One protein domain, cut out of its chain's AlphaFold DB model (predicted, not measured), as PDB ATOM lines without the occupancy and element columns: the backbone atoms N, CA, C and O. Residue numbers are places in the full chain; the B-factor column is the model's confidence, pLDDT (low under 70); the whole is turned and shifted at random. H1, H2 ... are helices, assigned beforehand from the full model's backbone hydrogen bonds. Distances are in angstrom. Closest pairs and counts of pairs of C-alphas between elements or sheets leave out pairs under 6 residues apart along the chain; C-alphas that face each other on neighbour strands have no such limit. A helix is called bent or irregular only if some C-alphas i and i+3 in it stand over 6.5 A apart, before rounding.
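AT A GLANCE: This is residues 529 to 680 of the 680 residues of the protein "Bifunctional DNA primase/polymerase-like protein" of Brevibacillus sp. AG162 (UniProt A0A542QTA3). Two groups of helices, H1 to H3 and H4 with H5, lie on either side of extended unnamed stretches, among them residues 625 to 629, and a thin loop folded back on itself reaches out to Asp 666 beyond H4 and H5. The printed part has 152 residues with five named helices, H1 to H5 in order, and no named strand. The class is all helix, though under half of the residues, 73, are in named elements. The whole is compact, radius of gyration of the C-alphas 16.5 A, and only just flat, spanning 56 by 45 by 24 A.

HOW THE PARTS SIT: Start with H1, residues 529 to 537, near H3, residues 584 to 595. H2, residues 544 to 565, touches H3 with residues 550 to 554 alone; the closest C-alphas, of Leu 550 and Phe 591, are 6.7 A apart. Further on, H4, residues 611 to 620, is close to but not clearly touching H5, residues 637 to 656, at a shallow tilt of 32 degrees, the same way; C-alphas 611 and 646 come closest, 6.4 A. H3 and H4 are apart. Residues 625 to 626 pair with 678 to 679, parallel. Every O i to N i+4 pair is within hydrogen-bond range in H1, H4 and H5, against 10 of 18 in H2 and 6 of 8 in H3.

IN THESE COORDINATES: Find C-alpha 529 at (-53.971, -25.938, 12.879), where H1 begins, 12.4 A long. H2 runs 31.1 A, irregular, with C-alphas 558 and 561 7.3 A apart and a kink of 66 degrees near residue 558. H3 measures 18.2 A and H4 14.2 A. H5 runs 28.3 A to C-alpha 656 at (-60.787, 5.182, 32.373).

THE WHOLE: The farthest C-alphas, of Ile 529 and Asp 666, are 56.2 A apart. The printed part has no cut. The links H2 to H3, H3 to H4 and H4 to H5 are long. Look for pLDDT under 70 at residues 658 to 671 and 680.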
ATOM      1  N   ILE A 529     -54.125 -24.932  11.820       95.19
ATOM      2  CA  ILE A 529     -53.971 -25.938  12.879       95.19
ATOM      3  C   ILE A 529     -52.562 -25.849  13.462       95.19
ATOM      4  O   ILE A 529     -52.410 -25.827  14.685       95.19
ATOM      5  N   ALA A 530     -51.531 -25.776  12.617       94.50
ATOM      6  CA  ALA A 530     -50.159 -25.580  13.077       94.50
ATOM      7  C   ALA A 530     -49.992 -24.239  13.799       94.50
ATOM      8  O   ALA A 530     -49.378 -24.203  14.867       94.50
ATOM      9  N   ALA A 531     -50.595 -23.162  13.283       92.19
ATOM     10  CA  ALA A 531     -50.576 -21.855  13.937       92.19
ATOM     11  C   ALA A 531     -51.199 -21.908  15.344       92.19
ATOM     12  O   ALA A 531     -50.595 -21.433  16.307       92.19
ATOM     13  N   MET A 532     -52.361 -22.554  15.497       94.81
ATOM     14  CA  MET A 532     -52.996 -22.712  16.809       94.81
ATOM     15  C   MET A 532     -52.176 -23.610  17.747       94.81
ATOM     16  O   MET A 532     -52.043 -23.300  18.928       94.81
ATOM     17  N   LYS A 533     -51.559 -24.690  17.245       96.81
ATOM     18  CA  LYS A 533     -50.637 -25.524  18.042       96.81
ATOM     19  C   LYS A 533     -49.435 -24.723  18.548       96.81
ATOM     20  O   LYS A 533     -49.057 -24.877  19.707       96.81
ATOM     21  N   ALA A 534     -48.859 -23.861  17.710       94.38
ATOM     22  CA  ALA A 534     -47.773 -22.966  18.105       94.38
ATOM     23  C   ALA A 534     -48.238 -21.918  19.129       94.38
ATOM     24  O   ALA A 534     -47.531 -21.642  20.090       94.38
ATOM     25  N   SER A 535     -49.447 -21.375  18.973       95.56
ATOM     26  CA  SER A 535     -50.049 -20.467  19.956       95.56
ATOM     27  C   SER A 535     -50.248 -21.157  21.317       95.56
ATOM     28  O   SER A 535     -49.882 -20.608  22.354       95.56
ATOM     29  N   LEU A 536     -50.743 -22.399  21.330       96.94
ATOM     30  CA  LEU A 536     -50.940 -23.184  22.556       96.94
ATOM     31  C   LEU A 536     -49.623 -23.569  23.246       96.94
ATOM     32  O   LEU A 536     -49.579 -23.602  24.476       96.94
ATOM     33  N   SER A 537     -48.543 -23.820  22.496       97.12
ATOM     34  CA  SER A 537     -47.236 -24.137  23.094       97.12
ATOM     35  C   SER A 537     -46.624 -22.955  23.855       97.12
ATOM     36  O   SER A 537     -45.826 -23.162  24.768       97.12
ATOM     37  N   LEU A 538     -47.059 -21.713  23.586       96.12
ATOM     38  CA  LEU A 538     -46.682 -20.532  24.379       96.12
ATOM     39  C   LEU A 538     -47.207 -20.571  25.820       96.12
ATOM     40  O   LEU A 538     -46.795 -19.759  26.650       96.12
ATOM     41  N   LEU A 539     -48.092 -21.513  26.153       97.12
ATOM     42  CA  LEU A 539     -48.550 -21.701  27.522       97.12
ATOM     43  C   LEU A 539     -47.515 -22.405  28.410       97.12
ATOM     44  O   LEU A 539     -47.683 -22.382  29.630       97.12
ATOM     45  N   ASP A 540     -46.512 -23.076  27.846       96.50
ATOM     46  CA  ASP A 540     -45.568 -23.946  28.567       96.50
ATOM     47  C   ASP A 540     -44.297 -23.266  29.126       96.50
ATOM     48  O   ASP A 540     -43.823 -23.702  30.177       96.50
ATOM     49  N   PRO A 541     -43.742 -22.187  28.529       93.38
ATOM     50  CA  PRO A 541     -42.501 -21.557  28.996       93.38
ATOM     51  C   PRO A 541     -42.541 -20.926  30.397       93.38
ATOM     52  O   PRO A 541     -41.487 -20.598  30.943       93.38
ATOM     53  N   ALA A 542     -43.725 -20.703  30.971       94.00
ATOM     54  CA  ALA A 542     -43.910 -20.106  32.292       94.00
ATOM     55  C   ALA A 542     -45.180 -20.662  32.969       94.00
ATOM     56  O   ALA A 542     -46.035 -21.238  32.292       94.00
ATOM     57  N   PRO A 543     -45.343 -20.504  34.301       95.00
ATOM     58  CA  PRO A 543     -46.529 -20.986  35.006       95.00
ATOM     59  C   PRO A 543     -47.829 -20.499  34.361       95.00
ATOM     60  O   PRO A 543     -47.940 -19.326  34.003       95.00
ATOM     61  N   LYS A 544     -48.849 -21.366  34.300       96.44
ATOM     62  CA  LYS A 544     -50.134 -21.065  33.640       96.44
ATOM     63  C   LYS A 544     -50.814 -19.796  34.172       96.44
ATOM     64  O   LYS A 544     -51.460 -19.091  33.411       96.44
ATOM     65  N   LYS A 545     -50.596 -19.442  35.446       95.38
ATOM     66  CA  LYS A 545     -51.063 -18.172  36.039       95.38
ATOM     67  C   LYS A 545     -50.505 -16.907  35.359       95.38
ATOM     68  O   LYS A 545     -51.082 -15.844  35.527       95.38
ATOM     69  N   VAL A 546     -49.390 -17.018  34.632       94.56
ATOM     70  CA  VAL A 546     -48.768 -15.936  33.849       94.56
ATOM     71  C   VAL A 546     -49.140 -16.054  32.372       94.56
ATOM     72  O   VAL A 546     -49.507 -15.061  31.754       94.56
ATOM     73  N   THR A 547     -49.070 -17.258  31.797       96.56
ATOM     74  CA  THR A 547     -49.275 -17.450  30.352       96.56
ATOM     75  C   THR A 547     -50.742 -17.444  29.929       96.56
ATOM     76  O   THR A 547     -51.035 -16.963  28.841       96.56
ATOM     77  N   LEU A 548     -51.681 -17.900  30.770       96.62
ATOM     78  CA  LEU A 548     -53.114 -17.875  30.443       96.62
ATOM     79  C   LEU A 548     -53.666 -16.447  30.285       96.62
ATOM     80  O   LEU A 548     -54.354 -16.219  29.292       96.62
ATOM     81  N   PRO A 549     -53.368 -15.473  31.177       95.44
ATOM     82  CA  PRO A 549     -53.774 -14.085  30.956       95.44
ATOM     83  C   PRO A 549     -53.224 -13.491  29.655       95.44
ATOM     84  O   PRO A 549     -53.969 -12.840  28.927       95.44
ATOM     85  N   LEU A 550     -51.950 -13.745  29.333       95.81
ATOM     86  CA  LEU A 550     -51.330 -13.256  28.096       95.81
ATOM     87  C   LEU A 550     -51.965 -13.884  26.849       95.81
ATOM     88  O   LEU A 550     -52.265 -13.178  25.891       95.81
ATOM     89  N   PHE A 551     -52.227 -15.191  26.888       96.50
ATOM     90  CA  PHE A 551     -52.924 -15.898  25.818       96.50
ATOM     91  C   PHE A 551     -54.336 -15.345  25.618       96.50
ATOM     92  O   PHE A 551     -54.708 -14.997  24.503       96.50
ATOM     93  N   ALA A 552     -55.109 -15.199  26.699       95.38
ATOM     94  CA  ALA A 552     -56.448 -14.624  26.639       95.38
ATOM     95  C   ALA A 552     -56.427 -13.198  26.068       95.38
ATOM     96  O   ALA A 552     -57.272 -12.867  25.239       95.38
ATOM     97  N   LEU A 553     -55.433 -12.384  26.442       94.31
ATOM     98  CA  LEU A 553     -55.269 -11.027  25.923       94.31
ATOM     99  C   LEU A 553     -55.066 -11.007  24.400       94.31
ATOM    100  O   LEU A 553     -55.664 -10.168  23.726       94.31
ATOM    101  N   SER A 554     -54.287 -11.943  23.842       95.44
ATOM    102  CA  SER A 554     -54.059 -12.047  22.389       95.44
ATOM    103  C   SER A 554     -55.354 -12.223  21.593       95.44
ATOM    104  O   SER A 554     -55.471 -11.669  20.503       95.44
ATOM    105  N   PHE A 555     -56.345 -12.931  22.140       94.12
ATOM    106  CA  PHE A 555     -57.648 -13.128  21.490       94.12
ATOM    107  C   PHE A 555     -58.698 -12.095  21.907       94.12
ATOM    108  O   PHE A 555     -59.609 -11.808  21.135       94.12
ATOM    109  N   LEU A 556     -58.568 -11.506  23.095       93.62
ATOM    110  CA  LEU A 556     -59.429 -10.416  23.550       93.62
ATOM    111  C   LEU A 556     -59.160  -9.122  22.771       93.62
ATOM    112  O   LEU A 556     -60.079  -8.336  22.547       93.62
ATOM    113  N   ALA A 557     -57.919  -8.896  22.332       94.00
ATOM    114  CA  ALA A 557     -57.537  -7.657  21.667       94.00
ATOM    115  C   ALA A 557     -58.316  -7.342  20.382       94.00
ATOM    116  O   ALA A 557     -58.912  -6.260  20.328       94.00
ATOM    117  N   PRO A 558     -58.465  -8.275  19.427       94.44
ATOM    118  CA  PRO A 558     -59.310  -8.061  18.256       94.44
ATOM    119  C   PRO A 558     -60.803  -7.884  18.568       94.44
ATOM    120  O   PRO A 558     -61.557  -7.507  17.680       94.44
ATOM    121  N   LEU A 559     -61.271  -8.166  19.787       94.19
ATOM    122  CA  LEU A 559     -62.687  -8.041  20.154       94.19
ATOM    123  C   LEU A 559     -63.048  -6.659  20.717       94.19
ATOM    124  O   LEU A 559     -64.230  -6.402  20.949       94.19
ATOM    125  N   CYS A 560     -62.069  -5.765  20.914       90.88
ATOM    126  CA  CYS A 560     -62.297  -4.463  21.551       90.88
ATOM    127  C   CYS A 560     -63.368  -3.635  20.851       90.88
ATOM    128  O   CYS A 560     -64.229  -3.094  21.529       90.88
ATOM    129  N   GLU A 561     -63.349  -3.557  19.519       92.25
ATOM    130  CA  GLU A 561     -64.339  -2.783  18.762       92.25
ATOM    131  C   GLU A 561     -65.779  -3.209  19.061       92.25
ATOM    132  O   GLU A 561     -66.655  -2.370  19.266       92.25
ATOM    133  N   TRP A 562     -66.022  -4.516  19.144       93.81
ATOM    134  CA  TRP A 562     -67.350  -5.049  19.422       93.81
ATOM    135  C   TRP A 562     -67.758  -4.810  20.867       93.81
ATOM    136  O   TRP A 562     -68.863  -4.333  21.119       93.81
ATOM    137  N   LEU A 563     -66.851  -5.071  21.808       91.50
ATOM    138  CA  LEU A 563     -67.092  -4.815  23.226       91.50
ATOM    139  C   LEU A 563     -67.361  -3.328  23.482       91.50
ATOM    140  O   LEU A 563     -68.302  -2.995  24.192       91.50
ATOM    141  N   ARG A 564     -66.616  -2.436  22.825       88.62
ATOM    142  CA  ARG A 564     -66.818  -0.983  22.859       88.62
ATOM    143  C   ARG A 564     -68.176  -0.575  22.305       88.62
ATOM    144  O   ARG A 564     -68.857   0.233  22.918       88.62
ATOM    145  N   SER A 565     -68.613  -1.173  21.194       89.31
ATOM    146  CA  SER A 565     -69.950  -0.909  20.638       89.31
ATOM    147  C   SER A 565     -71.097  -1.322  21.573       89.31
ATOM    148  O   SER A 565     -72.213  -0.830  21.428       89.31
ATOM    149  N   MET A 566     -70.813  -2.209  22.532       92.81
ATOM    150  CA  MET A 566     -71.748  -2.690  23.549       92.81
ATOM    151  C   MET A 566     -71.550  -2.019  24.916       92.81
ATOM    152  O   MET A 566     -72.230  -2.411  25.858       92.81
ATOM    153  N   ASP A 567     -70.631  -1.055  25.037       87.12
ATOM    154  CA  ASP A 567     -70.239  -0.433  26.314       87.12
ATOM    155  C   ASP A 567     -69.716  -1.448  27.360       87.12
ATOM    156  O   ASP A 567     -69.885  -1.309  28.568       87.12
ATOM    157  N   LEU A 568     -69.076  -2.516  26.875       89.25
ATOM    158  CA  LEU A 568     -68.462  -3.596  27.660       89.25
ATOM    159  C   LEU A 568     -66.947  -3.674  27.431       89.25
ATOM    160  O   LEU A 568     -66.329  -4.723  27.635       89.25
ATOM    161  N   GLU A 569     -66.337  -2.590  26.950       85.44
ATOM    162  CA  GLU A 569     -64.896  -2.540  26.724       85.44
ATOM    163  C   GLU A 569     -64.158  -2.685  28.062       85.44
ATOM    164  O   GLU A 569     -64.349  -1.859  28.957       85.44
ATOM    165  N   PRO A 570     -63.303  -3.707  28.246       81.94
ATOM    166  CA  PRO A 570     -62.737  -3.916  29.558       81.94
ATOM    167  C   PRO A 570     -61.594  -2.929  29.832       81.94
ATOM    168  O   PRO A 570     -60.839  -2.521  28.942       81.94
ATOM    169  N   ALA A 571     -61.507  -2.532  31.098       84.44
ATOM    170  CA  ALA A 571     -60.756  -1.374  31.562       84.44
ATOM    171  C   ALA A 571     -59.656  -1.788  32.552       84.44
ATOM    172  O   ALA A 571     -59.691  -1.487  33.744       84.44
ATOM    173  N   PHE A 572     -58.692  -2.565  32.065       86.88
ATOM    174  CA  PHE A 572     -57.535  -3.000  32.842       86.88
ATOM    175  C   PHE A 572     -56.289  -3.073  31.957       86.88
ATOM    176  O   PHE A 572     -56.368  -2.991  30.732       86.88
ATOM    177  N   ILE A 573     -55.128  -3.249  32.584       90.19
ATOM    178  CA  ILE A 573     -53.861  -3.512  31.895       90.19
ATOM    179  C   ILE A 573     -53.274  -4.828  32.397       90.19
ATOM    180  O   ILE A 573     -53.559  -5.245  33.523       90.19
ATOM    181  N   ILE A 574     -52.435  -5.469  31.586       91.56
ATOM    182  CA  ILE A 574     -51.578  -6.550  32.073       91.56
ATOM    183  C   ILE A 574     -50.210  -5.953  32.380       91.56
ATOM    184  O   ILE A 574     -49.687  -5.157  31.613       91.56
ATOM    185  N   TRP A 575     -49.645  -6.321  33.529       92.62
ATOM    186  CA  TRP A 575     -48.321  -5.876  33.944       92.62
ATOM    187  C   TRP A 575     -47.454  -7.081  34.295       92.62
ATOM    188  O   TRP A 575     -47.701  -7.779  35.284       92.62
ATOM    189  N   LEU A 576     -46.414  -7.325  33.501       91.56
ATOM    190  CA  LEU A 576     -45.465  -8.404  33.762       91.56
ATOM    191  C   LEU A 576     -44.383  -7.945  34.740       91.56
ATOM    192  O   LEU A 576     -43.439  -7.245  34.379       91.56
ATOM    193  N   HIS A 577     -44.500  -8.386  35.990       90.62
ATOM    194  CA  HIS A 577     -43.517  -8.105  37.031       90.62
ATOM    195  C   HIS A 577     -42.579  -9.298  37.270       90.62
ATOM    196  O   HIS A 577     -42.976 -10.459  37.201       90.62
ATOM    197  N   GLY A 578     -41.319  -9.005  37.584       88.50
ATOM    198  CA  GLY A 578     -40.318 -10.010  37.927       88.50
ATOM    199  C   GLY A 578     -38.906  -9.440  37.907       88.50
ATOM    200  O   GLY A 578     -38.663  -8.371  37.340       88.50
ATOM    201  N   GLU A 579     -37.958 -10.164  38.492       87.88
ATOM    202  CA  GLU A 579     -36.549  -9.763  38.542       87.88
ATOM    203  C   GLU A 579     -35.917  -9.681  37.144       87.88
ATOM    204  O   GLU A 579     -36.438 -10.207  36.148       87.88
ATOM    205  N   THR A 580     -34.796  -8.975  37.024       83.50
ATOM    206  CA  THR A 580     -33.999  -8.963  35.788       83.50
ATOM    207  C   THR A 580     -33.550 -10.385  35.444       83.50
ATOM    208  O   THR A 580     -33.230 -11.172  36.323       83.50
ATOM    209  N   GLY A 581     -33.579 -10.748  34.159       83.88
ATOM    210  CA  GLY A 581     -33.244 -12.109  33.717       83.88
ATOM    211  C   GLY A 581     -34.400 -13.119  33.756       83.88
ATOM    212  O   GLY A 581     -34.270 -14.195  33.184       83.88
ATOM    213  N   SER A 582     -35.574 -12.757  34.292       88.19
ATOM    214  CA  SER A 582     -36.788 -13.606  34.286       88.19
ATOM    215  C   SER A 582     -37.441 -13.811  32.906       88.19
ATOM    216  O   SER A 582     -38.489 -14.439  32.806       88.19
ATOM    217  N   ARG A 583     -36.841 -13.281  31.829       91.31
ATOM    218  CA  ARG A 583     -37.319 -13.384  30.432       91.31
ATOM    219  C   ARG A 583     -38.721 -12.805  30.177       91.31
ATOM    220  O   ARG A 583     -39.320 -13.095  29.145       91.31
ATOM    221  N   LYS A 584     -39.212 -11.931  31.059       92.06
ATOM    222  CA  LYS A 584     -40.499 -11.220  30.933       92.06
ATOM    223  C   LYS A 584     -40.692 -10.531  29.570       92.06
ATOM    224  O   LYS A 584     -41.674 -10.818  28.895       92.06
ATOM    225  N   SER A 585     -39.717  -9.746  29.106       91.50
ATOM    226  CA  SER A 585     -39.774  -9.086  27.790       91.50
ATOM    227  C   SER A 585     -39.796 -10.084  26.625       91.50
ATOM    228  O   SER A 585     -40.474  -9.867  25.625       91.50
ATOM    229  N   SER A 586     -39.096 -11.220  26.754       93.50
ATOM    230  CA  SER A 586     -39.134 -12.294  25.751       93.50
ATOM    231  C   SER A 586     -40.514 -12.934  25.672       93.50
ATOM    232  O   SER A 586     -41.021 -13.141  24.575       93.50
ATOM    233  N   LEU A 587     -41.128 -13.220  26.823       94.38
ATOM    234  CA  LEU A 587     -42.471 -13.789  26.884       94.38
ATOM    235  C   LEU A 587     -43.501 -12.828  26.276       94.38
ATOM    236  O   LEU A 587     -44.289 -13.244  25.433       94.38
ATOM    237  N   ALA A 588     -43.444 -11.542  26.631       94.62
ATOM    238  CA  ALA A 588     -44.326 -10.517  26.075       94.62
ATOM    239  C   ALA A 588     -44.198 -10.406  24.547       94.62
ATOM    240  O   ALA A 588     -45.203 -10.399  23.836       94.62
ATOM    241  N   ALA A 589     -42.965 -10.395  24.028       94.75
ATOM    242  CA  ALA A 589     -42.711 -10.345  22.592       94.75
ATOM    243  C   ALA A 589     -43.272 -11.572  21.849       94.75
ATOM    244  O   ALA A 589     -43.796 -11.419  20.750       94.75
ATOM    245  N   LEU A 590     -43.218 -12.771  22.448       94.88
ATOM    246  CA  LEU A 590     -43.802 -13.981  21.856       94.88
ATOM    247  C   LEU A 590     -45.326 -13.877  21.719       94.88
ATOM    248  O   LEU A 590     -45.863 -14.197  20.661       94.88
ATOM    249  N   PHE A 591     -46.028 -13.395  22.749       95.69
ATOM    250  CA  PHE A 591     -47.476 -13.174  22.656       95.69
ATOM    251  C   PHE A 591     -47.829 -12.038  21.691       95.69
ATOM    252  O   PHE A 591     -48.839 -12.123  20.991       95.69
ATOM    253  N   LEU A 592     -46.975 -11.018  21.580       96.06
ATOM    254  CA  LEU A 592     -47.133  -9.945  20.600       96.06
ATOM    255  C   LEU A 592     -47.020 -10.446  19.147       96.06
ATOM    256  O   LEU A 592     -47.645  -9.869  18.257       96.06
ATOM    257  N   CYS A 593     -46.304 -11.550  18.896       95.00
ATOM    258  CA  CYS A 593     -46.176 -12.140  17.559       95.00
ATOM    259  C   CYS A 593     -47.491 -12.664  16.952       95.00
ATOM    260  O   CYS A 593     -47.531 -12.949  15.759       95.00
ATOM    261  N   HIS A 594     -48.594 -12.716  17.706       95.19
ATOM    262  CA  HIS A 594     -49.925 -12.915  17.114       95.19
ATOM    263  C   HIS A 594     -50.327 -11.773  16.164       95.19
ATOM    264  O   HIS A 594     -51.176 -11.967  15.300       95.19
ATOM    265  N   PHE A 595     -49.712 -10.593  16.306       95.44
ATOM    266  CA  PHE A 595     -50.020  -9.397  15.521       95.44
ATOM    267  C   PHE A 595     -48.940  -9.044  14.487       95.44
ATOM    268  O   PHE A 595     -49.083  -8.055  13.767       95.44
ATOM    269  N   GLY A 596     -47.847  -9.810  14.412       94.25
ATOM    270  CA  GLY A 596     -46.723  -9.518  13.524       94.25
ATOM    271  C   GLY A 596     -45.416 -10.193  13.934       94.25
ATOM    272  O   GLY A 596     -45.418 -11.190  14.642       94.25
ATOM    273  N   ILE A 597     -44.274  -9.655  13.495       92.00
ATOM    274  CA  ILE A 597     -42.956 -10.260  13.762       92.00
ATOM    275  C   ILE A 597     -42.161  -9.381  14.725       92.00
ATOM    276  O   ILE A 597     -41.630  -8.328  14.344       92.00
ATOM    277  N   PHE A 598     -42.038  -9.851  15.967       94.62
ATOM    278  CA  PHE A 598     -41.401  -9.120  17.058       94.62
ATOM    279  C   PHE A 598     -40.261  -9.906  17.710       94.62
ATOM    280  O   PHE A 598     -40.167 -11.129  17.644       94.62
ATOM    281  N   SER A 599     -39.364  -9.158  18.347       90.31
ATOM    282  CA  SER A 599     -38.264  -9.651  19.169       90.31
ATOM    283  C   SER A 599     -38.088  -8.714  20.362       90.31
ATOM    284  O   SER A 599     -38.559  -7.576  20.331       90.31
ATOM    285  N   THR A 600     -37.336  -9.137  21.375       86.31
ATOM    286  CA  THR A 600     -37.010  -8.288  22.536       86.31
ATOM    287  C   THR A 600     -36.235  -7.020  22.177       86.31
ATOM    288  O   THR A 600     -36.250  -6.063  22.936       86.31
ATOM    289  N   LYS A 601     -35.552  -6.986  21.027       85.00
ATOM    290  CA  LYS A 601     -34.790  -5.812  20.569       85.00
ATOM    291  C   LYS A 601     -35.645  -4.803  19.809       85.00
ATOM    292  O   LYS A 601     -35.156  -3.749  19.417       85.00
ATOM    293  N   THR A 602     -36.897  -5.150  19.535       84.62
ATOM    294  CA  THR A 602     -37.783  -4.369  18.676       84.62
ATOM    295  C   THR A 602     -39.147  -4.145  19.333       84.62
ATOM    296  O   THR A 602     -40.159  -4.473  18.702       84.62
ATOM    297  N   PRO A 603     -39.216  -3.640  20.582       90.25
ATOM    298  CA  PRO A 603     -40.493  -3.320  21.193       90.25
ATOM    299  C   PRO A 603     -41.137  -2.117  20.480       90.25
ATOM    300  O   PRO A 603     -40.440  -1.175  20.071       90.25
ATOM    301  N   PRO A 604     -42.470  -2.120  20.317       93.25
ATOM    302  CA  PRO A 604     -43.178  -1.024  19.662       93.25
ATOM    303  C   PRO A 604     -43.203   0.245  20.526       93.25
ATOM    304  O   PRO A 604     -43.336   1.350  19.994       93.25
ATOM    305  N   ALA A 605     -43.025   0.117  21.844       94.00
ATOM    306  CA  ALA A 605     -42.924   1.231  22.774       94.00
ATOM    307  C   ALA A 605     -42.026   0.930  23.982       94.00
ATOM    308  O   ALA A 605     -41.801  -0.226  24.330       94.00
ATOM    309  N   SER A 606     -41.500   1.990  24.600       92.56
ATOM    310  CA  SER A 606     -40.648   1.922  25.794       92.56
ATOM    311  C   SER A 606     -41.039   3.006  26.799       92.56
ATOM    312  O   SER A 606     -41.442   4.106  26.408       92.56
ATOM    313  N   PHE A 607     -40.860   2.747  28.097       90.81
ATOM    314  CA  PHE A 607     -41.059   3.749  29.157       90.81
ATOM    315  C   PHE A 607     -40.087   4.938  29.076       90.81
ATOM    316  O   PHE A 607     -40.292   5.953  29.746       90.81
ATOM    317  N   LYS A 608     -39.062   4.858  28.220       87.75
ATOM    318  CA  LYS A 608     -38.160   5.976  27.908       87.75
ATOM    319  C   LYS A 608     -38.769   6.994  26.938       87.75
ATOM    320  O   LYS A 608     -38.303   8.138  26.877       87.75
ATOM    321  N   ASP A 609     -39.811   6.604  26.206       89.62
ATOM    322  CA  ASP A 609     -40.479   7.459  25.230       89.62
ATOM    323  C   ASP A 609     -41.213   8.641  25.894       89.62
ATOM    324  O   ASP A 609     -41.430   8.707  27.106       89.62
ATOM    325  N   THR A 610     -41.600   9.636  25.090       89.19
ATOM    326  CA  THR A 610     -42.401  10.764  25.590       89.19
ATOM    327  C   THR A 610     -43.876  10.383  25.706       89.19
ATOM    328  O   THR A 610     -44.405   9.663  24.858       89.19
ATOM    329  N   MET A 611     -44.577  10.946  26.697       86.75
ATOM    330  CA  MET A 611     -46.013  10.699  26.896       86.75
ATOM    331  C   MET A 611     -46.843  10.986  25.637       86.75
ATOM    332  O   MET A 611     -47.659  10.166  25.249       86.75
ATOM    333  N   ASN A 612     -46.586  12.098  24.940       86.38
ATOM    334  CA  ASN A 612     -47.331  12.442  23.721       86.38
ATOM    335  C   ASN A 612     -47.169  11.380  22.616       86.38
ATOM    336  O   ASN A 612     -48.092  11.141  21.842       86.38
ATOM    337  N   SER A 613     -45.985  10.767  22.515       89.25
ATOM    338  CA  SER A 613     -45.727   9.696  21.549       89.25
ATOM    339  C   SER A 613     -46.406   8.387  21.958       89.25
ATOM    340  O   SER A 613     -46.868   7.647  21.089       89.25
ATOM    341  N   LEU A 614     -46.475   8.098  23.260       91.19
ATOM    342  CA  LEU A 614     -47.193   6.939  23.788       91.19
ATOM    343  C   LEU A 614     -48.707   7.102  23.612       91.19
ATOM    344  O   LEU A 614     -49.310   6.219  23.021       91.19
ATOM    345  N   GLU A 615     -49.296   8.243  23.990       89.50
ATOM    346  CA  GLU A 615     -50.724   8.556  23.774       89.50
ATOM    347  C   GLU A 615     -51.120   8.336  22.304       89.50
ATOM    348  O   GLU A 615     -52.043   7.579  21.999       89.50
ATOM    349  N   LYS A 616     -50.352   8.907  21.365       90.62
ATOM    350  CA  LYS A 616     -50.604   8.715  19.932       90.62
ATOM    351  C   LYS A 616     -50.511   7.239  19.514       90.62
ATOM    352  O   LYS A 616     -51.393   6.756  18.812       90.62
ATOM    353  N   ARG A 617     -49.499   6.494  19.973       93.44
ATOM    354  CA  ARG A 617     -49.367   5.058  19.653       93.44
ATOM    355  C   ARG A 617     -50.469   4.204  20.271       93.44
ATOM    356  O   ARG A 617     -50.925   3.273  19.620       93.44
ATOM    357  N   THR A 618     -50.933   4.521  21.478       92.06
ATOM    358  CA  THR A 618     -52.062   3.816  22.109       92.06
ATOM    359  C   THR A 618     -53.373   4.029  21.353       92.06
ATOM    360  O   THR A 618     -54.234   3.149  21.339       92.06
ATOM    361  N   PHE A 619     -53.509   5.171  20.677       92.69
ATOM    362  CA  PHE A 619     -54.638   5.466  19.805       92.69
ATOM    363  C   PHE A 619     -54.520   4.774  18.440       92.69
ATOM    364  O   PHE A 619     -55.498   4.213  17.946       92.69
ATOM    365  N   GLU A 620     -53.340   4.796  17.814       94.56
ATOM    366  CA  GLU A 620     -53.099   4.153  16.513       94.56
ATOM    367  C   GLU A 620     -53.108   2.619  16.602       94.56
ATOM    368  O   GLU A 620     -53.577   1.957  15.678       94.56
ATOM    369  N   CYS A 621     -52.645   2.042  17.716       95.25
ATOM    370  CA  CYS A 621     -52.640   0.601  17.977       95.25
ATOM    371  C   CYS A 621     -54.024   0.101  18.431       95.25
ATOM    372  O   CYS A 621     -54.194  -0.455  19.514       95.25
ATOM    373  N   LYS A 622     -55.040   0.346  17.603       94.94
ATOM    374  CA  LYS A 622     -56.425  -0.048  17.864       94.94
ATOM    375  C   LYS A 622     -56.629  -1.559  17.671       94.94
ATOM    376  O   LYS A 622     -56.027  -2.171  16.791       94.94
ATOM    377  N   ASP A 623     -57.458  -2.146  18.538       94.75
ATOM    378  CA  ASP A 623     -57.829  -3.574  18.591       94.75
ATOM    379  C   ASP A 623     -56.639  -4.561  18.557       94.75
ATOM    380  O   ASP A 623     -56.771  -5.712  18.150       94.75
ATOM    381  N   SER A 624     -55.459  -4.111  18.987       95.44
ATOM    382  CA  SER A 624     -54.209  -4.878  19.042       95.44
ATOM    383  C   SER A 624     -53.554  -4.722  20.417       95.44
ATOM    384  O   SER A 624     -53.953  -3.865  21.208       95.44
ATOM    385  N   ILE A 625     -52.540  -5.536  20.712       95.44
ATOM    386  CA  ILE A 625     -51.718  -5.371  21.921       95.44
ATOM    387  C   ILE A 625     -50.577  -4.394  21.633       95.44
ATOM    388  O   ILE A 625     -49.796  -4.622  20.714       95.44
ATOM    389  N   LEU A 626     -50.424  -3.355  22.448       95.31
ATOM    390  CA  LEU A 626     -49.250  -2.489  22.488       95.31
ATOM    391  C   LEU A 626     -48.373  -2.868  23.684       95.31
ATOM    392  O   LEU A 626     -48.764  -2.635  24.821       95.31
ATOM    393  N   LEU A 627     -47.181  -3.405  23.425       95.38
ATOM    394  CA  LEU A 627     -46.188  -3.694  24.463       95.38
ATOM    395  C   LEU A 627     -45.352  -2.448  24.782       95.38
ATOM    396  O   LEU A 627     -44.716  -1.897  23.876       95.38
ATOM    397  N   VAL A 628     -45.305  -2.045  26.055       94.19
ATOM    398  CA  VAL A 628     -44.393  -0.994  26.539       94.19
ATOM    399  C   VAL A 628     -43.325  -1.622  27.435       94.19
ATOM    400  O   VAL A 628     -43.605  -2.040  28.553       94.19
ATOM    401  N   ASP A 629     -42.089  -1.683  26.944       91.38
ATOM    402  CA  ASP A 629     -40.977  -2.345  27.642       91.38
ATOM    403  C   ASP A 629     -40.072  -1.346  28.396       91.38
ATOM    404  O   ASP A 629     -40.275  -0.130  28.354       91.38
ATOM    405  N   ASP A 630     -39.049  -1.861  29.081       84.81
ATOM    406  CA  ASP A 630     -38.016  -1.107  29.814       84.81
ATOM    407  C   ASP A 630     -38.482  -0.368  31.081       84.81
ATOM    408  O   ASP A 630     -37.827   0.580  31.518       84.81
ATOM    409  N   TYR A 631     -39.563  -0.800  31.735       88.56
ATOM    410  CA  TYR A 631     -39.828  -0.322  33.097       88.56
ATOM    411  C   TYR A 631     -38.870  -0.989  34.089       88.56
ATOM    412  O   TYR A 631     -38.985  -2.183  34.381       88.56
ATOM    413  N   HIS A 632     -37.929  -0.222  34.635       84.62
ATOM    414  CA  HIS A 632     -36.967  -0.711  35.620       84.62
ATOM    415  C   HIS A 632     -36.684   0.335  36.707       84.62
ATOM    416  O   HIS A 632     -36.872   1.531  36.483       84.62
ATOM    417  N   PRO A 633     -36.173  -0.074  37.882       82.62
ATOM    418  CA  PRO A 633     -35.606   0.870  38.837       82.62
ATOM    419  C   PRO A 633     -34.444   1.623  38.169       82.62
ATOM    420  O   PRO A 633     -33.457   1.003  37.770       82.62
ATOM    421  N   ALA A 634     -34.570   2.934  37.961       81.44
ATOM    422  CA  ALA A 634     -33.481   3.759  37.435       81.44
ATOM    423  C   ALA A 634     -32.610   4.283  38.582       81.44
ATOM    424  O   ALA A 634     -33.124   4.688  39.623       81.44
ATOM    425  N   SER A 635     -31.293   4.302  38.375       80.69
ATOM    426  CA  SER A 635     -30.337   4.887  39.325       80.69
ATOM    427  C   SER A 635     -30.478   6.408  39.421       80.69
ATOM    428  O   SER A 635     -30.213   6.981  40.474       80.69
ATOM    429  N   ASN A 636     -30.929   7.061  38.344       88.94
ATOM    430  CA  ASN A 636     -31.241   8.484  38.325       88.94
ATOM    431  C   ASN A 636     -32.665   8.738  38.875       88.94
ATOM    432  O   ASN A 636     -33.643   8.317  38.245       88.94
ATOM    433  N   PRO A 637     -32.822   9.493  39.983       87.19
ATOM    434  CA  PRO A 637     -34.133   9.795  40.561       87.19
ATOM    435  C   PRO A 637     -35.085  10.539  39.615       87.19
ATOM    436  O   PRO A 637     -36.301  10.354  39.688       87.19
ATOM    437  N   GLN A 638     -34.561  11.381  38.716       86.38
ATOM    438  CA  GLN A 638     -35.384  12.114  37.750       86.38
ATOM    439  C   GLN A 638     -35.961  11.179  36.683       86.38
ATOM    440  O   GLN A 638     -37.134  11.295  36.328       86.38
ATOM    441  N   GLU A 639     -35.155  10.229  36.204       85.56
ATOM    442  CA  GLU A 639     -35.586   9.212  35.244       85.56
ATOM    443  C   GLU A 639     -36.608   8.262  35.876       85.56
ATOM    444  O   GLU A 639     -37.662   8.023  35.289       85.56
ATOM    445  N   ALA A 640     -36.355   7.809  37.110       87.12
ATOM    446  CA  ALA A 640     -37.291   6.981  37.870       87.12
ATOM    447  C   ALA A 640     -38.655   7.673  38.027       87.12
ATOM    448  O   ALA A 640     -39.689   7.103  37.679       87.12
ATOM    449  N   LYS A 641     -38.654   8.944  38.452       89.88
ATOM    450  CA  LYS A 641     -39.875   9.747  38.596       89.88
ATOM    451  C   LYS A 641     -40.598   9.949  37.263       89.88
ATOM    452  O   LYS A 641     -41.825   9.918  37.220       89.88
ATOM    453  N   LYS A 642     -39.862  10.151  36.165       89.00
ATOM    454  CA  LYS A 642     -40.444  10.280  34.821       89.00
ATOM    455  C   LYS A 642     -41.126   8.980  34.385       89.00
ATOM    456  O   LYS A 642     -42.268   9.032  33.933       89.00
ATOM    457  N   MET A 643     -40.466   7.831  34.535       90.31
ATOM    458  CA  MET A 643     -41.057   6.529  34.197       90.31
ATOM    459  C   MET A 643     -42.282   6.221  35.060       90.31
ATOM    460  O   MET A 643     -43.297   5.762  34.542       90.31
ATOM    461  N   GLU A 644     -42.231   6.535  36.355       91.31
ATOM    462  CA  GLU A 644     -43.376   6.402  37.258       91.31
ATOM    463  C   GLU A 644     -44.561   7.269  36.805       91.31
ATOM    464  O   GLU A 644     -45.686   6.780  36.712       91.31
ATOM    465  N   GLN A 645     -44.318   8.533  36.445       91.25
ATOM    466  CA  GLN A 645     -45.356   9.416  35.908       91.25
ATOM    467  C   GLN A 645     -45.962   8.878  34.610       91.25
ATOM    468  O   GLN A 645     -47.174   8.996  34.415       91.25
ATOM    469  N   ILE A 646     -45.140   8.295  33.731       91.44
ATOM    470  CA  ILE A 646     -45.615   7.665  32.498       91.44
ATOM    471  C   ILE A 646     -46.507   6.466  32.829       91.44
ATOM    472  O   ILE A 646     -47.628   6.395  32.328       91.44
ATOM    473  N   ALA A 647     -46.063   5.575  33.718       91.38
ATOM    474  CA  ALA A 647     -46.836   4.412  34.145       91.38
ATOM    475  C   ALA A 647     -48.178   4.810  34.774       91.38
ATOM    476  O   ALA A 647     -49.218   4.286  34.382       91.38
ATOM    477  N   GLN A 648     -48.184   5.784  35.689       90.12
ATOM    478  CA  GLN A 648     -49.413   6.296  36.308       90.12
ATOM    479  C   GLN A 648     -50.398   6.854  35.277       90.12
ATOM    480  O   GLN A 648     -51.603   6.644  35.398       90.12
ATOM    481  N   GLN A 649     -49.905   7.571  34.268       87.75
ATOM    482  CA  GLN A 649     -50.755   8.137  33.222       87.75
ATOM    483  C   GLN A 649     -51.294   7.063  32.276       87.75
ATOM    484  O   GLN A 649     -52.488   7.084  31.988       87.75
ATOM    485  N   LEU A 650     -50.466   6.096  31.864       88.94
ATOM    486  CA  LEU A 650     -50.912   4.963  31.050       88.94
ATOM    487  C   LEU A 650     -51.982   4.143  31.781       88.94
ATOM    488  O   LEU A 650     -53.048   3.906  31.218       88.94
ATOM    489  N   MET A 651     -51.747   3.803  33.053       88.88
ATOM    490  CA  MET A 651     -52.711   3.079  33.888       88.88
ATOM    491  C   MET A 651     -54.062   3.792  33.966       88.88
ATOM    492  O   MET A 651     -55.090   3.159  33.758       88.88
ATOM    493  N   ARG A 652     -54.071   5.109  34.208       86.31
ATOM    494  CA  ARG A 652     -55.315   5.897  34.227       86.31
ATOM    495  C   ARG A 652     -55.983   5.940  32.856       86.31
ATOM    496  O   ARG A 652     -57.175   5.709  32.764       86.31
ATOM    497  N   SER A 653     -55.217   6.170  31.787       85.44
ATOM    498  CA  SER A 653     -55.783   6.262  30.435       85.44
ATOM    499  C   SER A 653     -56.477   4.972  29.991       85.44
ATOM    500  O   SER A 653     -57.549   5.036  29.399       85.44
ATOM    501  N   TYR A 654     -55.912   3.802  30.311       84.75
ATOM    502  CA  TYR A 654     -56.515   2.502  30.000       84.75
ATOM    503  C   TYR A 654     -57.601   2.088  31.001       84.75
ATOM    504  O   TYR A 654     -58.542   1.403  30.610       84.75
ATOM    505  N   GLY A 655     -57.482   2.500  32.268       81.62
ATOM    506  CA  GLY A 655     -58.485   2.250  33.307       81.62
ATOM    507  C   GLY A 655     -59.758   3.081  33.138       81.62
ATOM    508  O   GLY A 655     -60.840   2.595  33.434       81.62
ATOM    509  N   ASP A 656     -59.641   4.297  32.606       78.00
ATOM    510  CA  ASP A 656     -60.787   5.182  32.373       78.00
ATOM    511  C   ASP A 656     -61.214   5.205  30.893       78.00
ATOM    512  O   ASP A 656     -62.246   5.782  30.571       78.00
ATOM    513  N   ARG A 657     -60.419   4.622  29.976       77.12
ATOM    514  CA  ARG A 657     -60.559   4.743  28.503       77.12
ATOM    515  C   ARG A 657     -60.645   6.198  28.009       77.12
ATOM    516  O   ARG A 657     -61.182   6.482  26.942       77.12
ATOM    517  N   VAL A 658     -60.063   7.128  28.767       65.94
ATOM    518  CA  VAL A 658     -60.144   8.576  28.539       65.94
ATOM    519  C   VAL A 658     -58.745   9.164  28.354       65.94
ATOM    520  O   VAL A 658     -57.781   8.785  29.023       65.94
ATOM    521  N   SER A 659     -58.626  10.128  27.446       58.69
ATOM    522  CA  SER A 659     -57.437  10.966  27.279       58.69
ATOM    523  C   SER A 659     -57.498  12.226  28.141       58.69
ATOM    524  O   SER A 659     -58.563  12.723  28.497       58.69
ATOM    525  N   ARG A 660     -56.333  12.797  28.465       56.78
ATOM    526  CA  ARG A 660     -56.279  14.110  29.117       56.78
ATOM    527  C   ARG A 660     -56.581  15.221  28.115       56.78
ATOM    528  O   ARG A 660     -55.700  15.549  27.321       56.78
ATOM    529  N   GLY A 661     -57.722  15.884  28.292       55.19
ATOM    530  CA  GLY A 661     -58.021  17.163  27.653       55.19
ATOM    531  C   GLY A 661     -56.929  18.192  27.943       55.19
ATOM    532  O   GLY A 661     -56.605  18.477  29.100       55.19
ATOM    533  N   ARG A 662     -56.323  18.748  26.895       61.34
ATOM    534  CA  ARG A 662     -55.341  19.841  27.011       61.34
ATOM    535  C   ARG A 662     -55.792  21.003  26.147       61.34
ATOM    536  O   ARG A 662     -56.456  20.794  25.148       61.34
ATOM    537  N   MET A 663     -55.415  22.224  26.497       48.19
ATOM    538  CA  MET A 663     -55.708  23.411  25.690       48.19
ATOM    539  C   MET A 663     -54.455  23.828  24.911       48.19
ATOM    540  O   MET A 663     -53.330  23.682  25.399       48.19
ATOM    541  N   ARG A 664     -54.626  24.293  23.676       54.31
ATOM    542  CA  ARG A 664     -53.588  24.948  22.876       54.31
ATOM    543  C   ARG A 664     -53.400  26.393  23.358       54.31
ATOM    544  O   ARG A 664     -54.256  26.947  24.041       54.31
ATOM    545  N   GLN A 665     -52.283  27.019  22.978       55.56
ATOM    546  CA  GLN A 665     -52.024  28.438  23.279       55.56
ATOM    547  C   GLN A 665     -53.074  29.382  22.671       55.56
ATOM    548  O   GLN A 665     -53.286  30.467  23.195       55.56
ATOM    549  N   ASP A 666     -53.757  28.955  21.607       58.38
ATOM    550  CA  ASP A 666     -54.850  29.683  20.952       58.38
ATOM    551  C   ASP A 666     -56.221  29.464  21.625       58.38
ATOM    552  O   ASP A 666     -57.251  29.770  21.029       58.38
ATOM    553  N   THR A 667     -56.254  28.923  22.851       57.16
ATOM    554  CA  THR A 667     -57.456  28.570  23.637       57.16
ATOM    555  C   THR A 667     -58.343  27.463  23.053       57.16
ATOM    556  O   THR A 667     -59.306  27.048  23.699       57.16
ATOM    557  N   SER A 668     -58.001  26.904  21.886       63.75
ATOM    558  CA  SER A 668     -58.683  25.720  21.357       63.75
ATOM    559  C   SER A 668     -58.276  24.459  22.123       63.75
ATOM    560  O   SER A 668     -57.176  24.365  22.673       63.75
ATOM    561  N   LEU A 669     -59.151  23.455  22.176       65.38
ATOM    562  CA  LEU A 669     -58.794  22.174  22.779       65.38
ATOM    563  C   LEU A 669     -57.793  21.436  21.874       65.38
ATOM    564  O   LEU A 669     -57.960  21.296  20.661       65.38
ATOM    565  N   ARG A 670     -56.694  20.987  22.473       61.88
ATOM    566  CA  ARG A 670     -55.755  20.046  21.875       61.88
ATOM    567  C   ARG A 670     -56.481  18.721  21.697       61.88
ATOM    568  O   ARG A 670     -57.285  18.328  22.529       61.88
ATOM    569  N   ARG A 671     -56.160  18.050  20.594       66.94
ATOM    570  CA  ARG A 671     -56.751  16.765  20.269       66.94
ATOM    571  C   ARG A 671     -56.382  15.712  21.307       66.94
ATOM    572  O   ARG A 671     -55.217  15.589  21.696       66.94
ATOM    573  N   ASP A 672     -57.406  14.957  21.635       73.06
ATOM    574  CA  ASP A 672     -57.440  13.861  22.570       73.06
ATOM    575  C   ASP A 672     -57.225  12.541  21.813       73.06
ATOM    576  O   ASP A 672     -57.748  12.350  20.716       73.06
ATOM    577  N   TYR A 673     -56.374  11.669  22.358       82.75
ATOM    578  CA  TYR A 673     -55.994  10.383  21.761       82.75
ATOM    579  C   TYR A 673     -56.257   9.264  22.778       82.75
ATOM    580  O   TYR A 673     -55.321   8.836  23.461       82.75
ATOM    581  N   PRO A 674     -57.517   8.833  22.955       85.62
ATOM    582  CA  PRO A 674     -57.841   7.757  23.885       85.62
ATOM    583  C   PRO A 674     -57.226   6.418  23.428       85.62
ATOM    584  O   PRO A 674     -57.068   6.181  22.229       85.62
ATOM    585  N   PRO A 675     -56.868   5.513  24.353       87.44
ATOM    586  CA  PRO A 675     -56.341   4.202  23.994       87.44
ATOM    587  C   PRO A 675     -57.433   3.310  23.390       87.44
ATOM    588  O   PRO A 675     -58.476   3.087  24.002       87.44
ATOM    589  N   ARG A 676     -57.170   2.740  22.206       88.31
ATOM    590  CA  ARG A 676     -58.160   1.947  21.440       88.31
ATOM    591  C   ARG A 676     -57.799   0.462  21.294       88.31
ATOM    592  O   ARG A 676     -58.493  -0.273  20.590       88.31
ATOM    593  N   GLY A 677     -56.715   0.029  21.931       84.38
ATOM    594  CA  GLY A 677     -56.255  -1.364  21.984       84.38
ATOM    595  C   GLY A 677     -56.025  -1.834  23.418       84.38
ATOM    596  O   GLY A 677     -56.714  -1.386  24.337       84.38
ATOM    597  N   TRP A 678     -55.046  -2.717  23.613       85.25
ATOM    598  CA  TRP A 678     -54.617  -3.217  24.924       85.25
ATOM    599  C   TRP A 678     -53.183  -2.840  25.254       85.25
ATOM    600  O   TRP A 678     -52.344  -2.769  24.361       85.25
ATOM    601  N   LEU A 679     -52.895  -2.683  26.548       80.62
ATOM    602  CA  LEU A 679     -51.545  -2.459  27.055       80.62
ATOM    603  C   LEU A 679     -50.937  -3.759  27.601       80.62
ATOM    604  O   LEU A 679     -51.463  -4.338  28.558       80.62
ATOM    605  N   SER A 680     -49.878  -4.192  26.909       67.88
ATOM    606  CA  SER A 680     -48.861  -5.203  27.238       67.88
ATOM    607  C   SER A 680     -47.790  -4.720  28.214       67.88
ATOM    608  O   SER A 680     -47.096  -3.762  27.799       67.88
TER     609      SER A 680